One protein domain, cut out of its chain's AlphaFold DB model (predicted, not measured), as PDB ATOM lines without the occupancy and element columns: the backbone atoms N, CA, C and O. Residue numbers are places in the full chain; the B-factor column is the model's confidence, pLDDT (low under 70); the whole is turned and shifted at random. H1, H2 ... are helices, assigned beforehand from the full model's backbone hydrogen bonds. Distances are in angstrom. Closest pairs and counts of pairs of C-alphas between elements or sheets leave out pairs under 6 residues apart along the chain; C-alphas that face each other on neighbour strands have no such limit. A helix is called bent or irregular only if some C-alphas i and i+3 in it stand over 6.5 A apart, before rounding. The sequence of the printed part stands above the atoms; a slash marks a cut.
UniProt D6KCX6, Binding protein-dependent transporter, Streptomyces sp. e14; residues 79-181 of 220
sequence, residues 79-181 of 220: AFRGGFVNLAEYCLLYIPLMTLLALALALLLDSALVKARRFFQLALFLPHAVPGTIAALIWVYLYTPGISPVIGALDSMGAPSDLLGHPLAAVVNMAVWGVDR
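AT A GLANCE: This is residues 79 to 181 of the 220 residues of the protein "Binding protein-dependent transporter" of Streptomyces sp. e14 (UniProt D6KCX6). One long helix, H1, runs along one side of a loose assembly; the chain turns back at its far end, and H2 and then H3 form the opposite side, with H6 in the middle between H1 and H3. H4 lies off the far end of H3, the short H5 leads back to H6, and at the start of H1 residues 79 to 85 stick out. The printed part has 103 residues with six named helices, H1 to H6 in order along the chain, and no named strand: all helix. It is loose, with a radius of gyration of the C-alphas of 16.5 A and spans of 48 by 35 by 29 A.

HOW THE PARTS SIT: H1, residues 79 to 112, touches H6, residues 167 to 178, with residues 86 to 98 alone; the closest C-alphas, of Tyr 94 and Val 172, are 6.1 A apart. The two run the same way at a steep tilt of 41 degrees. H6 is the hub, touching three helices. H3, residues 132 to 143, touches it at a tilt of 37 degrees, only just steep, opposite ways, closest at the C-alphas of Gly 132 and Gly 178, 6.2 A. H2, residues 117 to 129, and H6 only just touch, only at their ends, with 3 pairs of C-alphas within 8 A; the closest are those of Pro 127 and Trp 177, 7.4 A. H1 and H2 are close but not clearly touching, the C-alphas of Leu 109 and Arg 117 being 7.5 A apart. H4, residues 149 to 156, and H3 touch only at the corner, closest at the C-alphas of Leu 142 and Val 150, 6.7 A. H5, residues 162 to 165, is close but not clearly touching to H6, with the C-alphas of Leu 164 and Ala 170 5.7 A apart. H1 and H3 are apart. Every O i to N i+4 pair is within hydrogen-bond range in H3, H4 and H6, against 29 of 30 in H1 and 7 of 9 in H2; H5 is too short for such a pair.

IN THESE COORDINATES: H1 begins at C-alpha 79 (243.677, 230.742, 256.195) and ends at C-alpha 112 (213.649, 213.993, 222.360), 48.2 A away. It is neither bent nor irregular, but only just: C-alphas 93 and 96 are 6.1 A apart. H2 measures 18.1 A and is only just irregular, C-alphas 124 and 127 being 6.6 A apart. H3 measures 16.4 A, H4 10.8 A, H5 4.6 A and H6 15.6 A; H6 ends at C-alpha 178 (220.676, 228.699, 242.729).

THE WHOLE: The C-alphas farthest apart, of Ala 79 and Lys 115, are 52.4 A apart. The printed part has no cut, and the five links are tight. Mean pLDDT of the printed part is 71.7; 55 residues are under 70, among them residues 111 to 122 and 143 to 170.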
ATOM      1  N   ALA A  79     245.094 230.560 256.491       83.31
ATOM      2  CA  ALA A  79     243.677 230.742 256.195       83.31
ATOM      3  C   ALA A  79     243.452 231.231 254.754       83.31
ATOM      4  O   ALA A  79     242.566 230.730 254.063       83.31
ATOM      5  N   PHE A  80     244.291 232.151 254.266       83.94
ATOM      6  CA  PHE A  80     244.208 232.655 252.892       83.94
ATOM      7  C   PHE A  80     244.492 231.552 251.865       83.94
ATOM      8  O   PHE A  80     243.732 231.374 250.911       83.94
ATOM      9  N   ARG A  81     245.548 230.758 252.089       84.94
ATOM     10  CA  ARG A  81     245.883 229.618 251.218       84.94
ATOM     11  C   ARG A  81     244.803 228.537 251.256       84.94
ATOM     12  O   ARG A  81     244.431 228.033 250.202       84.94
ATOM     13  N   GLY A  82     244.266 228.225 252.437       85.44
ATOM     14  CA  GLY A  82     243.150 227.287 252.584       85.44
ATOM     15  C   GLY A  82     241.896 227.754 251.841       85.44
ATOM     16  O   GLY A  82     241.300 226.986 251.092       85.44
ATOM     17  N   GLY A  83     241.541 229.037 251.959       85.19
ATOM     18  CA  GLY A  83     240.428 229.626 251.210       85.19
ATOM     19  C   GLY A  83     240.633 229.577 249.693       85.19
ATOM     20  O   GLY A  83     239.697 229.267 248.958       85.19
ATOM     21  N   PHE A  84     241.859 229.824 249.222       88.19
ATOM     22  CA  PHE A  84     242.196 229.728 247.802       88.19
ATOM     23  C   PHE A  84     242.063 228.295 247.267       88.19
ATOM     24  O   PHE A  84     241.505 228.106 246.188       88.19
ATOM     25  N   VAL A  85     242.521 227.291 248.023       87.62
ATOM     26  CA  VAL A  85     242.367 225.871 247.658       87.62
ATOM     27  C   VAL A  85     240.890 225.480 247.607       87.62
ATOM     28  O   VAL A  85     240.448 224.957 246.589       87.62
ATOM     29  N   ASN A  86     240.102 225.838 248.623       86.69
ATOM     30  CA  ASN A  86     238.661 225.564 248.640       86.69
ATOM     31  C   ASN A  86     237.937 226.202 247.442       86.69
ATOM     32  O   ASN A  86     237.061 225.588 246.834       86.69
ATOM     33  N   LEU A  87     238.308 227.437 247.081       87.31
ATOM     34  CA  LEU A  87     237.759 228.119 245.910       87.31
ATOM     35  C   LEU A  87     238.173 227.426 244.606       87.31
ATOM     36  O   LEU A  87     237.347 227.271 243.706       87.31
ATOM     37  N   ALA A  88     239.433 227.010 244.496       89.62
ATOM     38  CA  ALA A  88     239.939 226.303 243.327       89.62
ATOM     39  C   ALA A  88     239.237 224.950 243.138       89.62
ATOM     40  O   ALA A  88     238.786 224.657 242.032       89.62
ATOM     41  N   GLU A  89     239.079 224.165 244.206       87.44
ATOM     42  CA  GLU A  89     238.344 222.895 244.199       87.44
ATOM     43  C   GLU A  89     236.871 223.094 243.826       87.44
ATOM     44  O   GLU A  89     236.345 222.373 242.974       87.44
ATOM     45  N   TYR A  90     236.222 224.117 244.389       83.88
ATOM     46  CA  TYR A  90     234.859 224.488 244.017       83.88
ATOM     47  C   TYR A  90     234.748 224.788 242.516       83.88
ATOM     48  O   TYR A  90     233.898 224.208 241.842       83.88
ATOM     49  N   CYS A  91     235.616 225.642 241.967       88.00
ATOM     50  CA  CYS A  91     235.610 225.974 240.540       88.00
ATOM     51  C   CYS A  91     235.871 224.741 239.667       88.00
ATOM     52  O   CYS A  91     235.199 224.550 238.651       88.00
ATOM     53  N   LEU A  92     236.820 223.896 240.075       90.56
ATOM     54  CA  LEU A  92     237.201 222.692 239.348       90.56
ATOM     55  C   LEU A  92     236.059 221.675 239.268       90.56
ATOM     56  O   LEU A  92     235.956 220.990 238.260       90.56
ATOM     57  N   LEU A  93     235.199 221.586 240.284       86.12
ATOM     58  CA  LEU A  93     234.024 220.708 240.277       86.12
ATOM     59  C   LEU A  93     232.809 221.364 239.612       86.12
ATOM     60  O   LEU A  93     232.098 220.727 238.834       86.12
ATOM     61  N   TYR A  94     232.576 222.645 239.890       82.62
ATOM     62  CA  TYR A  94     231.396 223.372 239.429       82.62
ATOM     63  C   TYR A  94     231.387 223.577 237.908       82.62
ATOM     64  O   TYR A  94     230.380 223.295 237.257       82.62
ATOM     65  N   ILE A  95     232.504 224.025 237.322       91.19
ATOM     66  CA  ILE A  95     232.607 224.323 235.883       91.19
ATOM     67  C   ILE A  95     232.309 223.097 234.998       91.19
ATOM     68  O   ILE A  95     231.470 223.213 234.094       91.19
ATOM     69  N   PRO A  96     232.946 221.923 235.194       91.12
ATOM     70  CA  PRO A  96     232.662 220.764 234.357       91.12
ATOM     71  C   PRO A  96     231.252 220.235 234.593       91.12
ATOM     72  O   PRO A  96     230.587 219.882 233.624       91.12
ATOM     73  N   LEU A  97     230.760 220.232 235.837       87.06
ATOM     74  CA  LEU A  97     229.400 219.795 236.146       87.06
ATOM     75  C   LEU A  97     228.361 220.649 235.407       87.06
ATOM     76  O   LEU A  97     227.460 220.105 234.771       87.06
ATOM     77  N   MET A  98     228.537 221.972 235.414       82.31
ATOM     78  CA  MET A  98     227.700 222.906 234.655       82.31
ATOM     79  C   MET A  98     227.760 222.669 233.152       82.31
ATOM     80  O   MET A  98     226.731 222.654 232.478       82.31
ATOM     81  N   THR A  99     228.961 222.451 232.623       88.12
ATOM     82  CA  THR A  99     229.170 222.238 231.188       88.12
ATOM     83  C   THR A  99     228.538 220.925 230.728       88.12
ATOM     84  O   THR A  99     227.850 220.895 229.707       88.12
ATOM     85  N   LEU A 100     228.713 219.846 231.499       89.06
ATOM     86  CA  LEU A 100     228.111 218.541 231.231       89.06
ATOM     87  C   LEU A 100     226.589 218.600 231.318       89.06
ATOM     88  O   LEU A 100     225.915 218.062 230.443       89.06
ATOM     89  N   LEU A 101     226.046 219.278 232.331       83.56
ATOM     90  CA  LEU A 101     224.606 219.443 232.484       83.56
ATOM     91  C   LEU A 101     224.019 220.244 231.316       83.56
ATOM     92  O   LEU A 101     223.047 219.805 230.707       83.56
ATOM     93  N   ALA A 102     224.637 221.367 230.946       84.38
ATOM     94  CA  ALA A 102     224.212 222.173 229.804       84.38
ATOM     95  C   ALA A 102     224.259 221.378 228.489       84.38
ATOM     96  O   ALA A 102     223.319 221.450 227.695       84.38
ATOM     97  N   LEU A 103     225.312 220.583 228.276       87.19
ATOM     98  CA  LEU A 103     225.459 219.746 227.087       87.19
ATOM     99  C   LEU A 103     224.437 218.602 227.060       87.19
ATOM    100  O   LEU A 103     223.819 218.361 226.024       87.19
ATOM    101  N   ALA A 104     224.220 217.928 228.192       84.88
ATOM    102  CA  ALA A 104     223.219 216.875 228.322       84.88
ATOM    103  C   ALA A 104     221.811 217.420 228.052       84.88
ATOM    104  O   ALA A 104     221.055 216.817 227.293       84.88
ATOM    105  N   LEU A 105     221.477 218.589 228.608       78.25
ATOM    106  CA  LEU A 105     220.212 219.269 228.333       78.25
ATOM    107  C   LEU A 105     220.097 219.673 226.861       78.25
ATOM    108  O   LEU A 105     219.034 219.483 226.276       78.25
ATOM    109  N   ALA A 106     221.162 220.200 226.251       84.12
ATOM    110  CA  ALA A 106     221.165 220.568 224.837       84.12
ATOM    111  C   ALA A 106     220.917 219.350 223.932       84.12
ATOM    112  O   ALA A 106     220.058 219.408 223.055       84.12
ATOM    113  N   LEU A 107     221.596 218.229 224.192       83.69
ATOM    114  CA  LEU A 107     221.455 216.993 223.419       83.69
ATOM    115  C   LEU A 107     220.083 216.331 223.621       83.69
ATOM    116  O   LEU A 107     219.480 215.807 222.681       83.69
ATOM    117  N   LEU A 108     219.559 216.379 224.847       78.56
ATOM    118  CA  LEU A 108     218.223 215.880 225.167       78.56
ATOM    119  C   LEU A 108     217.133 216.737 224.501       78.56
ATOM    120  O   LEU A 108     216.129 216.206 224.023       78.56
ATOM    121  N   LEU A 109     217.344 218.055 224.435       70.88
ATOM    122  CA  LEU A 109     216.442 219.001 223.778       70.88
ATOM    123  C   LEU A 109     216.445 218.847 222.253       70.88
ATOM    124  O   LEU A 109     215.396 219.024 221.631       70.88
ATOM    125  N   ASP A 110     217.589 218.493 221.674       74.81
ATOM    126  CA  ASP A 110     217.744 218.250 220.239       74.81
ATOM    127  C   ASP A 110     217.109 216.916 219.799       74.81
ATOM    128  O   ASP A 110     216.424 216.850 218.781       74.81
ATOM    129  N   SER A 111     217.249 215.860 220.609       67.81
ATOM    130  CA  SER A 111     216.829 214.498 220.238       67.81
ATOM    131  C   SER A 111     215.394 214.118 220.628       67.81
ATOM    132  O   SER A 111     214.724 213.418 219.869       67.81
ATOM    133  N   ALA A 112     214.884 214.552 221.788       57.81
ATOM    134  CA  ALA A 112     213.649 213.993 222.360       57.81
ATOM    135  C   ALA A 112     212.422 214.932 222.328       57.81
ATOM    136  O   ALA A 112     211.329 214.538 222.747       57.81
ATOM    137  N   LEU A 113     212.555 216.187 221.874       62.22
ATOM    138  CA  LEU A 113     211.694 217.268 222.382       62.22
ATOM    139  C   LEU A 113     210.916 218.118 221.362       62.22
ATOM    140  O   LEU A 113     210.593 219.274 221.641       62.22
ATOM    141  N   VAL A 114     210.427 217.535 220.261       57.19
ATOM    142  CA  VAL A 114     209.381 218.204 219.450       57.19
ATOM    143  C   VAL A 114     208.063 218.366 220.242       57.19
ATOM    144  O   VAL A 114     207.314 219.311 220.000       57.19
ATOM    145  N   LYS A 115     207.776 217.503 221.236       59.59
ATOM    146  CA  LYS A 115     206.443 217.432 221.884       59.59
ATOM    147  C   LYS A 115     206.341 217.989 223.316       59.59
ATOM    148  O   LYS A 115     205.262 218.433 223.694       59.59
ATOM    149  N   ALA A 116     207.426 218.036 224.098       65.12
ATOM    150  CA  ALA A 116     207.395 218.467 225.512       65.12
ATOM    151  C   ALA A 116     208.264 219.701 225.841       65.12
ATOM    152  O   ALA A 116     208.438 220.048 227.010       65.12
ATOM    153  N   ARG A 117     208.743 220.435 224.826       65.19
ATOM    154  CA  ARG A 117     209.569 221.653 224.976       65.19
ATOM    155  C   ARG A 117     208.997 222.682 225.965       65.19
ATOM    156  O   ARG A 117     209.755 223.303 226.704       65.19
ATOM    157  N   ARG A 118     207.667 222.845 226.014       60.44
ATOM    158  CA  ARG A 118     206.987 223.759 226.955       60.44
ATOM    159  C   ARG A 118     207.052 223.300 228.413       60.44
ATOM    160  O   ARG A 118     207.174 224.149 229.288       60.44
ATOM    161  N   PHE A 119     206.988 221.996 228.679       67.25
ATOM    162  CA  PHE A 119     207.065 221.457 230.040       67.25
ATOM    163  C   PHE A 119     208.477 221.610 230.615       67.25
ATOM    164  O   PHE A 119     208.629 222.113 231.722       67.25
ATOM    165  N   PHE A 120     209.511 221.292 229.830       67.44
ATOM    166  CA  PHE A 120     210.904 221.501 230.238       67.44
ATOM    167  C   PHE A 120     211.251 222.984 230.408       67.44
ATOM    168  O   PHE A 120     211.936 223.334 231.362       67.44
ATOM    169  N   GLN A 121     210.724 223.875 229.557       67.06
ATOM    170  CA  GLN A 121     210.845 225.319 229.788       67.06
ATOM    171  C   GLN A 121     210.226 225.720 231.129       67.06
ATOM    172  O   GLN A 121     210.890 226.380 231.917       67.06
ATOM    173  N   LEU A 122     208.993 225.300 231.424       68.88
ATOM    174  CA  LEU A 122     208.333 225.623 232.695       68.88
ATOM    175  C   LEU A 122     209.088 225.062 233.908       68.88
ATOM    176  O   LEU A 122     209.270 225.787 234.880       68.88
ATOM    177  N   ALA A 123     209.566 223.819 233.838       71.44
ATOM    178  CA  ALA A 123     210.321 223.180 234.915       71.44
ATOM    179  C   ALA A 123     211.679 223.855 235.168       71.44
ATOM    180  O   ALA A 123     212.061 224.017 236.321       71.44
ATOM    181  N   LEU A 124     212.371 224.308 234.115       65.50
ATOM    182  CA  LEU A 124     213.602 225.096 234.244       65.50
ATOM    183  C   LEU A 124     213.310 226.509 234.767       65.50
ATOM    184  O   LEU A 124     214.054 227.027 235.588       65.50
ATOM    185  N   PHE A 125     212.202 227.134 234.360       66.31
ATOM    186  CA  PHE A 125     211.845 228.475 234.833       66.31
ATOM    187  C   PHE A 125     211.349 228.510 236.281       66.31
ATOM    188  O   PHE A 125     211.497 229.545 236.932       66.31
ATOM    189  N   LEU A 126     210.774 227.419 236.791       70.00
ATOM    190  CA  LEU A 126     210.174 227.367 238.124       70.00
ATOM    191  C   LEU A 126     211.166 227.687 239.263       70.00
ATOM    192  O   LEU A 126     210.856 228.579 240.053       70.00
ATOM    193  N   PRO A 127     212.363 227.068 239.347       64.00
ATOM    194  CA  PRO A 127     213.344 227.419 240.374       64.00
ATOM    195  C   PRO A 127     213.943 228.814 240.154       64.00
ATOM    196  O   PRO A 127     214.169 229.539 241.119       64.00
ATOM    197  N   HIS A 128     214.126 229.246 238.902       60.84
ATOM    198  CA  HIS A 128     214.680 230.570 238.587       60.84
ATOM    199  C   HIS A 128     213.709 231.738 238.828       60.84
ATOM    200  O   HIS A 128     214.133 232.897 238.840       60.84
ATOM    201  N   ALA A 129     212.410 231.463 238.983       66.12
ATOM    202  CA  ALA A 129     211.409 232.465 239.339       66.12
ATOM    203  C   ALA A 129     211.410 232.783 240.844       66.12
ATOM    204  O   ALA A 129     210.952 233.856 241.241       66.12
ATOM    205  N   VAL A 130     211.928 231.872 241.675       69.44
ATOM    206  CA  VAL A 130     212.016 232.054 243.126       69.44
ATOM    207  C   VAL A 130     213.203 232.971 243.453       69.44
ATOM    208  O   VAL A 130     214.302 232.761 242.936       69.44
ATOM    209  N   PRO A 131     213.031 233.992 244.313       72.31
ATOM    210  CA  PRO A 131     214.141 234.810 244.791       72.31
ATOM    211  C   PRO A 131     215.241 233.945 245.417       72.31
ATOM    212  O   PRO A 131     214.965 233.129 246.297       72.31
ATOM    213  N   GLY A 132     216.498 234.160 245.007       68.56
ATOM    214  CA  GLY A 132     217.645 233.374 245.484       68.56
ATOM    215  C   GLY A 132     217.815 233.383 247.008       68.56
ATOM    216  O   GLY A 132     218.318 232.420 247.576       68.56
ATOM    217  N   THR A 133     217.316 234.420 247.688       74.94
ATOM    218  CA  THR A 133     217.272 234.496 249.155       74.94
ATOM    219  C   THR A 133     216.400 233.404 249.775       74.94
ATOM    220  O   THR A 133     216.817 232.763 250.734       74.94
ATOM    221  N   ILE A 134     215.214 233.145 249.216       79.12
ATOM    222  CA  ILE A 134     214.306 232.091 249.694       79.12
ATOM    223  C   ILE A 134     214.903 230.717 249.387       79.12
ATOM    224  O   ILE A 134     214.875 229.833 250.239       79.12
ATOM    225  N   ALA A 135     215.501 230.548 248.204       72.75
ATOM    226  CA  ALA A 135     216.182 229.308 247.842       72.75
ATOM    227  C   ALA A 135     217.336 228.985 248.809       72.75
ATOM    228  O   ALA A 135     217.440 227.852 249.274       72.75
ATOM    229  N   ALA A 136     218.156 229.977 249.173       73.50
ATOM    230  CA  ALA A 136     219.229 229.804 250.152       73.50
ATOM    231  C   ALA A 136     218.693 229.366 251.524       73.50
ATOM    232  O   ALA A 136     219.249 228.455 252.130       73.50
ATOM    233  N   LEU A 137     217.584 229.953 251.988       79.25
ATOM    234  CA  LEU A 137     216.944 229.555 253.248       79.25
ATOM    235  C   LEU A 137     216.438 228.109 253.211       79.25
ATOM    236  O   LEU A 137     216.642 227.373 254.176       79.25
ATOM    237  N   ILE A 138     215.823 227.686 252.102       79.12
ATOM    238  CA  ILE A 138     215.366 226.301 251.918       79.12
ATOM    239  C   ILE A 138     216.551 225.342 251.993       79.12
ATOM    240  O   ILE A 138     216.485 224.349 252.714       79.12
ATOM    241  N   TRP A 139     217.644 225.646 251.294       74.81
ATOM    242  CA  TRP A 139     218.836 224.807 251.323       74.81
ATOM    243  C   TRP A 139     219.470 224.754 252.717       74.81
ATOM    244  O   TRP A 139     219.767 223.664 253.192       74.81
ATOM    245  N   VAL A 140     219.612 225.883 253.415       74.81
ATOM    246  CA  VAL A 140     220.117 225.910 254.801       74.81
ATOM    247  C   VAL A 140     219.251 225.045 255.719       74.81
ATOM    248  O   VAL A 140     219.781 224.256 256.500       74.81
ATOM    249  N   TYR A 141     217.927 225.136 255.595       74.88
ATOM    250  CA  TYR A 141     217.001 224.303 256.362       74.88
ATOM    251  C   TYR A 141     217.142 222.813 256.015       74.88
ATOM    252  O   TYR A 141     217.134 221.966 256.904       74.88
ATOM    253  N   LEU A 142     217.347 222.494 254.732       73.56
ATOM    254  CA  LEU A 142     217.549 221.132 254.241       73.56
ATOM    255  C   LEU A 142     218.868 220.509 254.721       73.56
ATOM    256  O   LEU A 142     218.906 219.303 254.952       73.56
ATOM    257  N   TYR A 143     219.925 221.309 254.881       68.44
ATOM    258  CA  TYR A 143     221.225 220.849 255.380       68.44
ATOM    259  C   TYR A 143     221.357 220.908 256.912       68.44
ATOM    260  O   TYR A 143     222.337 220.400 257.451       68.44
ATOM    261  N   THR A 144     220.390 221.494 257.634       69.75
ATOM    262  CA  THR A 144     220.438 221.578 259.103       69.75
ATOM    263  C   THR A 144     219.990 220.251 259.738       69.75
ATOM    264  O   THR A 144     218.822 219.861 259.595       69.75
ATOM    265  N   PRO A 145     220.874 219.551 260.472       63.66
ATOM    266  CA  PRO A 145     220.520 218.306 261.145       63.66
ATOM    267  C   PRO A 145     219.506 218.566 262.272       63.66
ATOM    268  O   PRO A 145     219.620 219.536 263.017       63.66
ATOM    269  N   GLY A 146     218.489 217.705 262.382       65.12
ATOM    270  CA  GLY A 146     217.434 217.778 263.407       65.12
ATOM    271  C   GLY A 146     216.133 218.465 262.973       65.12
ATOM    272  O   GLY A 146     215.100 218.225 263.590       65.12
ATOM    273  N   ILE A 147     216.150 219.257 261.895       60.09
ATOM    274  CA  ILE A 147     214.946 219.917 261.346       60.09
ATOM    275  C   ILE A 147     214.664 219.504 259.891       60.09
ATOM    276  O   ILE A 147     213.549 219.662 259.402       60.09
ATOM    277  N   SER A 148     215.660 218.936 259.201       62.75
ATOM    278  CA  SER A 148     215.525 218.476 257.821       62.75
ATOM    279  C   SER A 148     214.858 217.093 257.730       62.75
ATOM    280  O   SER A 148     215.464 216.099 258.147       62.75
ATOM    281  N   PRO A 149     213.662 216.974 257.118       65.25
ATOM    282  CA  PRO A 149     213.034 215.675 256.871       65.25
ATOM    283  C   PRO A 149     213.826 214.819 255.869       65.25
ATOM    284  O   PRO A 149     213.669 213.603 255.845       65.25
ATOM    285  N   VAL A 150     214.696 215.433 255.058       65.81
ATOM    286  CA  VAL A 150     215.468 214.735 254.020       65.81
ATOM    287  C   VAL A 150     216.715 214.069 254.586       65.81
ATOM    288  O   VAL A 150     216.997 212.935 254.215       65.81
ATOM    289  N   ILE A 151     217.426 214.709 255.522       66.50
ATOM    290  CA  ILE A 151     218.584 214.080 256.182       66.50
ATOM    291  C   ILE A 151     218.116 212.935 257.084       66.50
ATOM    292  O   ILE A 151     218.696 211.857 257.031       66.50
ATOM    293  N   GLY A 152     217.019 213.124 257.831       63.53
ATOM    294  CA  GLY A 152     216.435 212.053 258.647       63.53
ATOM    295  C   GLY A 152     215.937 210.856 257.823       63.53
ATOM    296  O   GLY A 152     216.046 209.717 258.266       63.53
ATOM    297  N   ALA A 153     215.435 211.092 256.605       66.06
ATOM    298  CA  ALA A 153     215.056 210.022 255.679       66.06
ATOM    299  C   ALA A 153     216.262 209.347 254.996       66.06
ATOM    300  O   ALA A 153     216.198 208.166 254.676       66.06
ATOM    301  N   LEU A 154     217.364 210.067 254.761       64.25
ATOM    302  CA  LEU A 154     218.597 209.480 254.220       64.25
ATOM    303  C   LEU A 154     219.329 208.619 255.256       64.25
ATOM    304  O   LEU A 154     219.876 207.576 254.897       64.25
ATOM    305  N   ASP A 155     219.293 209.032 256.525       64.50
ATOM    306  CA  ASP A 155     219.886 208.307 257.652       64.50
ATOM    307  C   ASP A 155     219.158 206.973 257.901       64.50
ATOM    308  O   ASP A 155     219.784 205.933 258.097       64.50
ATOM    309  N   SER A 156     217.826 206.953 257.748       62.88
ATOM    310  CA  SER A 156     217.039 205.712 257.818       62.88
ATOM    311  C   SER A 156     217.249 204.769 256.624       62.88
ATOM    312  O   SER A 156     216.970 203.575 256.736       62.88
ATOM    313  N   MET A 157     217.780 205.272 255.504       60.19
ATOM    314  CA  MET A 157     218.161 204.482 254.324       60.19
ATOM    315  C   MET A 157     219.643 204.059 254.319       60.19
ATOM    316  O   MET A 157     220.074 203.391 253.378       60.19
ATOM    317  N   GLY A 158     220.426 204.412 255.347       54.75
ATOM    318  CA  GLY A 158     221.825 203.989 255.494       54.75
ATOM    319  C   GLY A 158     222.802 204.626 254.498       54.75
ATOM    320  O   GLY A 158     223.908 204.116 254.312       54.75
ATOM    321  N   ALA A 159     222.416 205.721 253.838       60.59
ATOM    322  CA  ALA A 159     223.325 206.474 252.981       60.59
ATOM    323  C   ALA A 159     224.295 207.296 253.852       60.59
ATOM    324  O   ALA A 159     223.848 207.905 254.825       60.59
ATOM    325  N   PRO A 160     225.598 207.369 253.515       56.81
ATOM    326  CA  PRO A 160     226.542 208.194 254.257       56.81
ATOM    327  C   PRO A 160     226.116 209.663 254.145       56.81
ATOM    328  O   PRO A 160     226.276 210.307 253.104       56.81
ATOM    329  N   SER A 161     225.560 210.189 255.234       58.09
ATOM    330  CA  SER A 161     225.129 211.581 255.389       58.09
ATOM    331  C   SER A 161     226.279 212.583 255.207       58.09
ATOM    332  O   SER A 161     226.036 213.763 254.952       58.09
ATOM    333  N   ASP A 162     227.522 212.097 255.211       57.31
ATOM    334  CA  ASP A 162     228.743 212.846 254.915       57.31
ATOM    335  C   ASP A 162     228.759 213.487 253.517       57.31
ATOM    336  O   ASP A 162     229.336 214.560 253.348       57.31
ATOM    337  N   LEU A 163     228.088 212.909 252.508       52.94
ATOM    338  CA  LEU A 163     228.104 213.476 251.150       52.94
ATOM    339  C   LEU A 163     227.310 214.793 251.048       52.94
ATOM    340  O   LEU A 163     227.680 215.666 250.269       52.94
ATOM    341  N   LEU A 164     226.237 214.954 251.832       54.50
ATOM    342  CA  LEU A 164     225.491 216.218 251.944       54.50
ATOM    343  C   LEU A 164     225.990 217.090 253.108       54.50
ATOM    344  O   LEU A 164     225.774 218.299 253.082       54.50
ATOM    345  N   GLY A 165     226.656 216.498 254.105       55.97
ATOM    346  CA  GLY A 165     227.312 217.214 255.199       55.97
ATOM    347  C   GLY A 165     228.618 217.899 254.787       55.97
ATOM    348  O   GLY A 165     229.001 218.897 255.402       55.97
ATOM    349  N   HIS A 166     229.288 217.421 253.729       66.06
ATOM    350  CA  HIS A 166     230.511 218.048 253.241       66.06
ATOM    351  C   HIS A 166     230.202 219.437 252.647       66.06
ATOM    352  O   HIS A 166     229.445 219.545 251.673       66.06
ATOM    353  N   PRO A 167     230.823 220.517 253.160       68.25
ATOM    354  CA  PRO A 167     230.459 221.890 252.808       68.25
ATOM    355  C   PRO A 167     230.596 222.172 251.307       68.25
ATOM    356  O   PRO A 167     229.778 222.890 250.738       68.25
ATOM    357  N   LEU A 168     231.578 221.563 250.632       67.81
ATOM    358  CA  LEU A 168     231.761 221.732 249.186       67.81
ATOM    359  C   LEU A 168     230.621 221.121 248.363       67.81
ATOM    360  O   LEU A 168     230.162 221.746 247.413       67.81
ATOM    361  N   ALA A 169     230.133 219.932 248.723       68.62
ATOM    362  CA  ALA A 169     229.063 219.271 247.978       68.62
ATOM    363  C   ALA A 169     227.738 220.027 248.129       68.62
ATOM    364  O   ALA A 169     227.031 220.246 247.143       68.62
ATOM    365  N   ALA A 170     227.452 220.514 249.341       69.56
ATOM    366  CA  ALA A 170     226.299 221.362 249.607       69.56
ATOM    367  C   ALA A 170     226.360 222.670 248.802       69.56
ATOM    368  O   ALA A 170     225.383 223.037 248.148       69.56
ATOM    369  N   VAL A 171     227.517 223.342 248.786       70.00
ATOM    370  CA  VAL A 171     227.717 224.600 248.049       70.00
ATOM    371  C   VAL A 171     227.662 224.389 246.536       70.00
ATOM    372  O   VAL A 171     227.027 225.183 245.847       70.00
ATOM    373  N   VAL A 172     228.251 223.315 246.000       71.06
ATOM    374  CA  VAL A 172     228.165 222.986 244.567       71.06
ATOM    375  C   VAL A 172     226.722 222.685 244.169       71.06
ATOM    376  O   VAL A 172     226.254 223.220 243.171       71.06
ATOM    377  N   ASN A 173     225.980 221.907 244.962       73.88
ATOM    378  CA  ASN A 173     224.565 221.641 244.703       73.88
ATOM    379  C   ASN A 173     223.743 222.944 244.744       73.88
ATOM    380  O   ASN A 173     223.034 223.266 243.792       73.88
ATOM    381  N   MET A 174     223.908 223.767 245.785       68.88
ATOM    382  CA  MET A 174     223.266 225.085 245.858       68.88
ATOM    383  C   MET A 174     223.618 225.970 244.659       68.88
ATOM    384  O   MET A 174     222.740 226.641 244.127       68.88
ATOM    385  N   ALA A 175     224.873 225.974 244.214       68.31
ATOM    386  CA  ALA A 175     225.308 226.757 243.066       68.31
ATOM    387  C   ALA A 175     224.736 226.232 241.750       68.31
ATOM    388  O   ALA A 175     224.414 227.025 240.864       68.31
ATOM    389  N   VAL A 176     224.570 224.912 241.633       68.50
ATOM    390  CA  VAL A 176     223.987 224.283 240.450       68.50
ATOM    391  C   VAL A 176     222.546 224.722 240.235       68.50
ATOM    392  O   VAL A 176     222.149 225.033 239.115       68.50
ATOM    393  N   TRP A 177     221.778 224.805 241.317       67.00
ATOM    394  CA  TRP A 177     220.359 225.153 241.249       67.00
ATOM    395  C   TRP A 177     220.073 226.646 241.472       67.00
ATOM    396  O   TRP A 177     219.060 227.157 240.998       67.00
ATOM    397  N   GLY A 178     220.933 227.353 242.208       63.50
ATOM    398  CA  GLY A 178     220.676 228.699 242.729       63.50
ATOM    399  C   GLY A 178     221.399 229.840 242.011       63.50
ATOM    400  O   GLY A 178     221.000 230.996 242.168       63.50
ATOM    401  N   VAL A 179     222.437 229.564 241.216       51.66
ATOM    402  CA  VAL A 179     223.314 230.612 240.666       51.66
ATOM    403  C   VAL A 179     223.165 230.711 239.154       51.66
ATOM    404  O   VAL A 179     224.042 230.337 238.393       51.66
ATOM    405  N   ASP A 180     222.041 231.274 238.719       54.91
ATOM    406  CA  ASP A 180     221.934 231.842 237.364       54.91
ATOM    407  C   ASP A 180     221.499 233.322 237.385       54.91
ATOM    408  O   ASP A 180     221.481 233.999 236.363       54.91
ATOM    409  N   ARG A 181     221.154 233.897 238.554       51.66
ATOM    410  CA  ARG A 181     220.504 235.224 238.582       51.66
ATOM    411  C   ARG A 181     220.957 236.215 239.650       51.66
ATOM    412  O   ARG A 181     220.207 237.125 239.991       51.66
TER     413      ARG A 181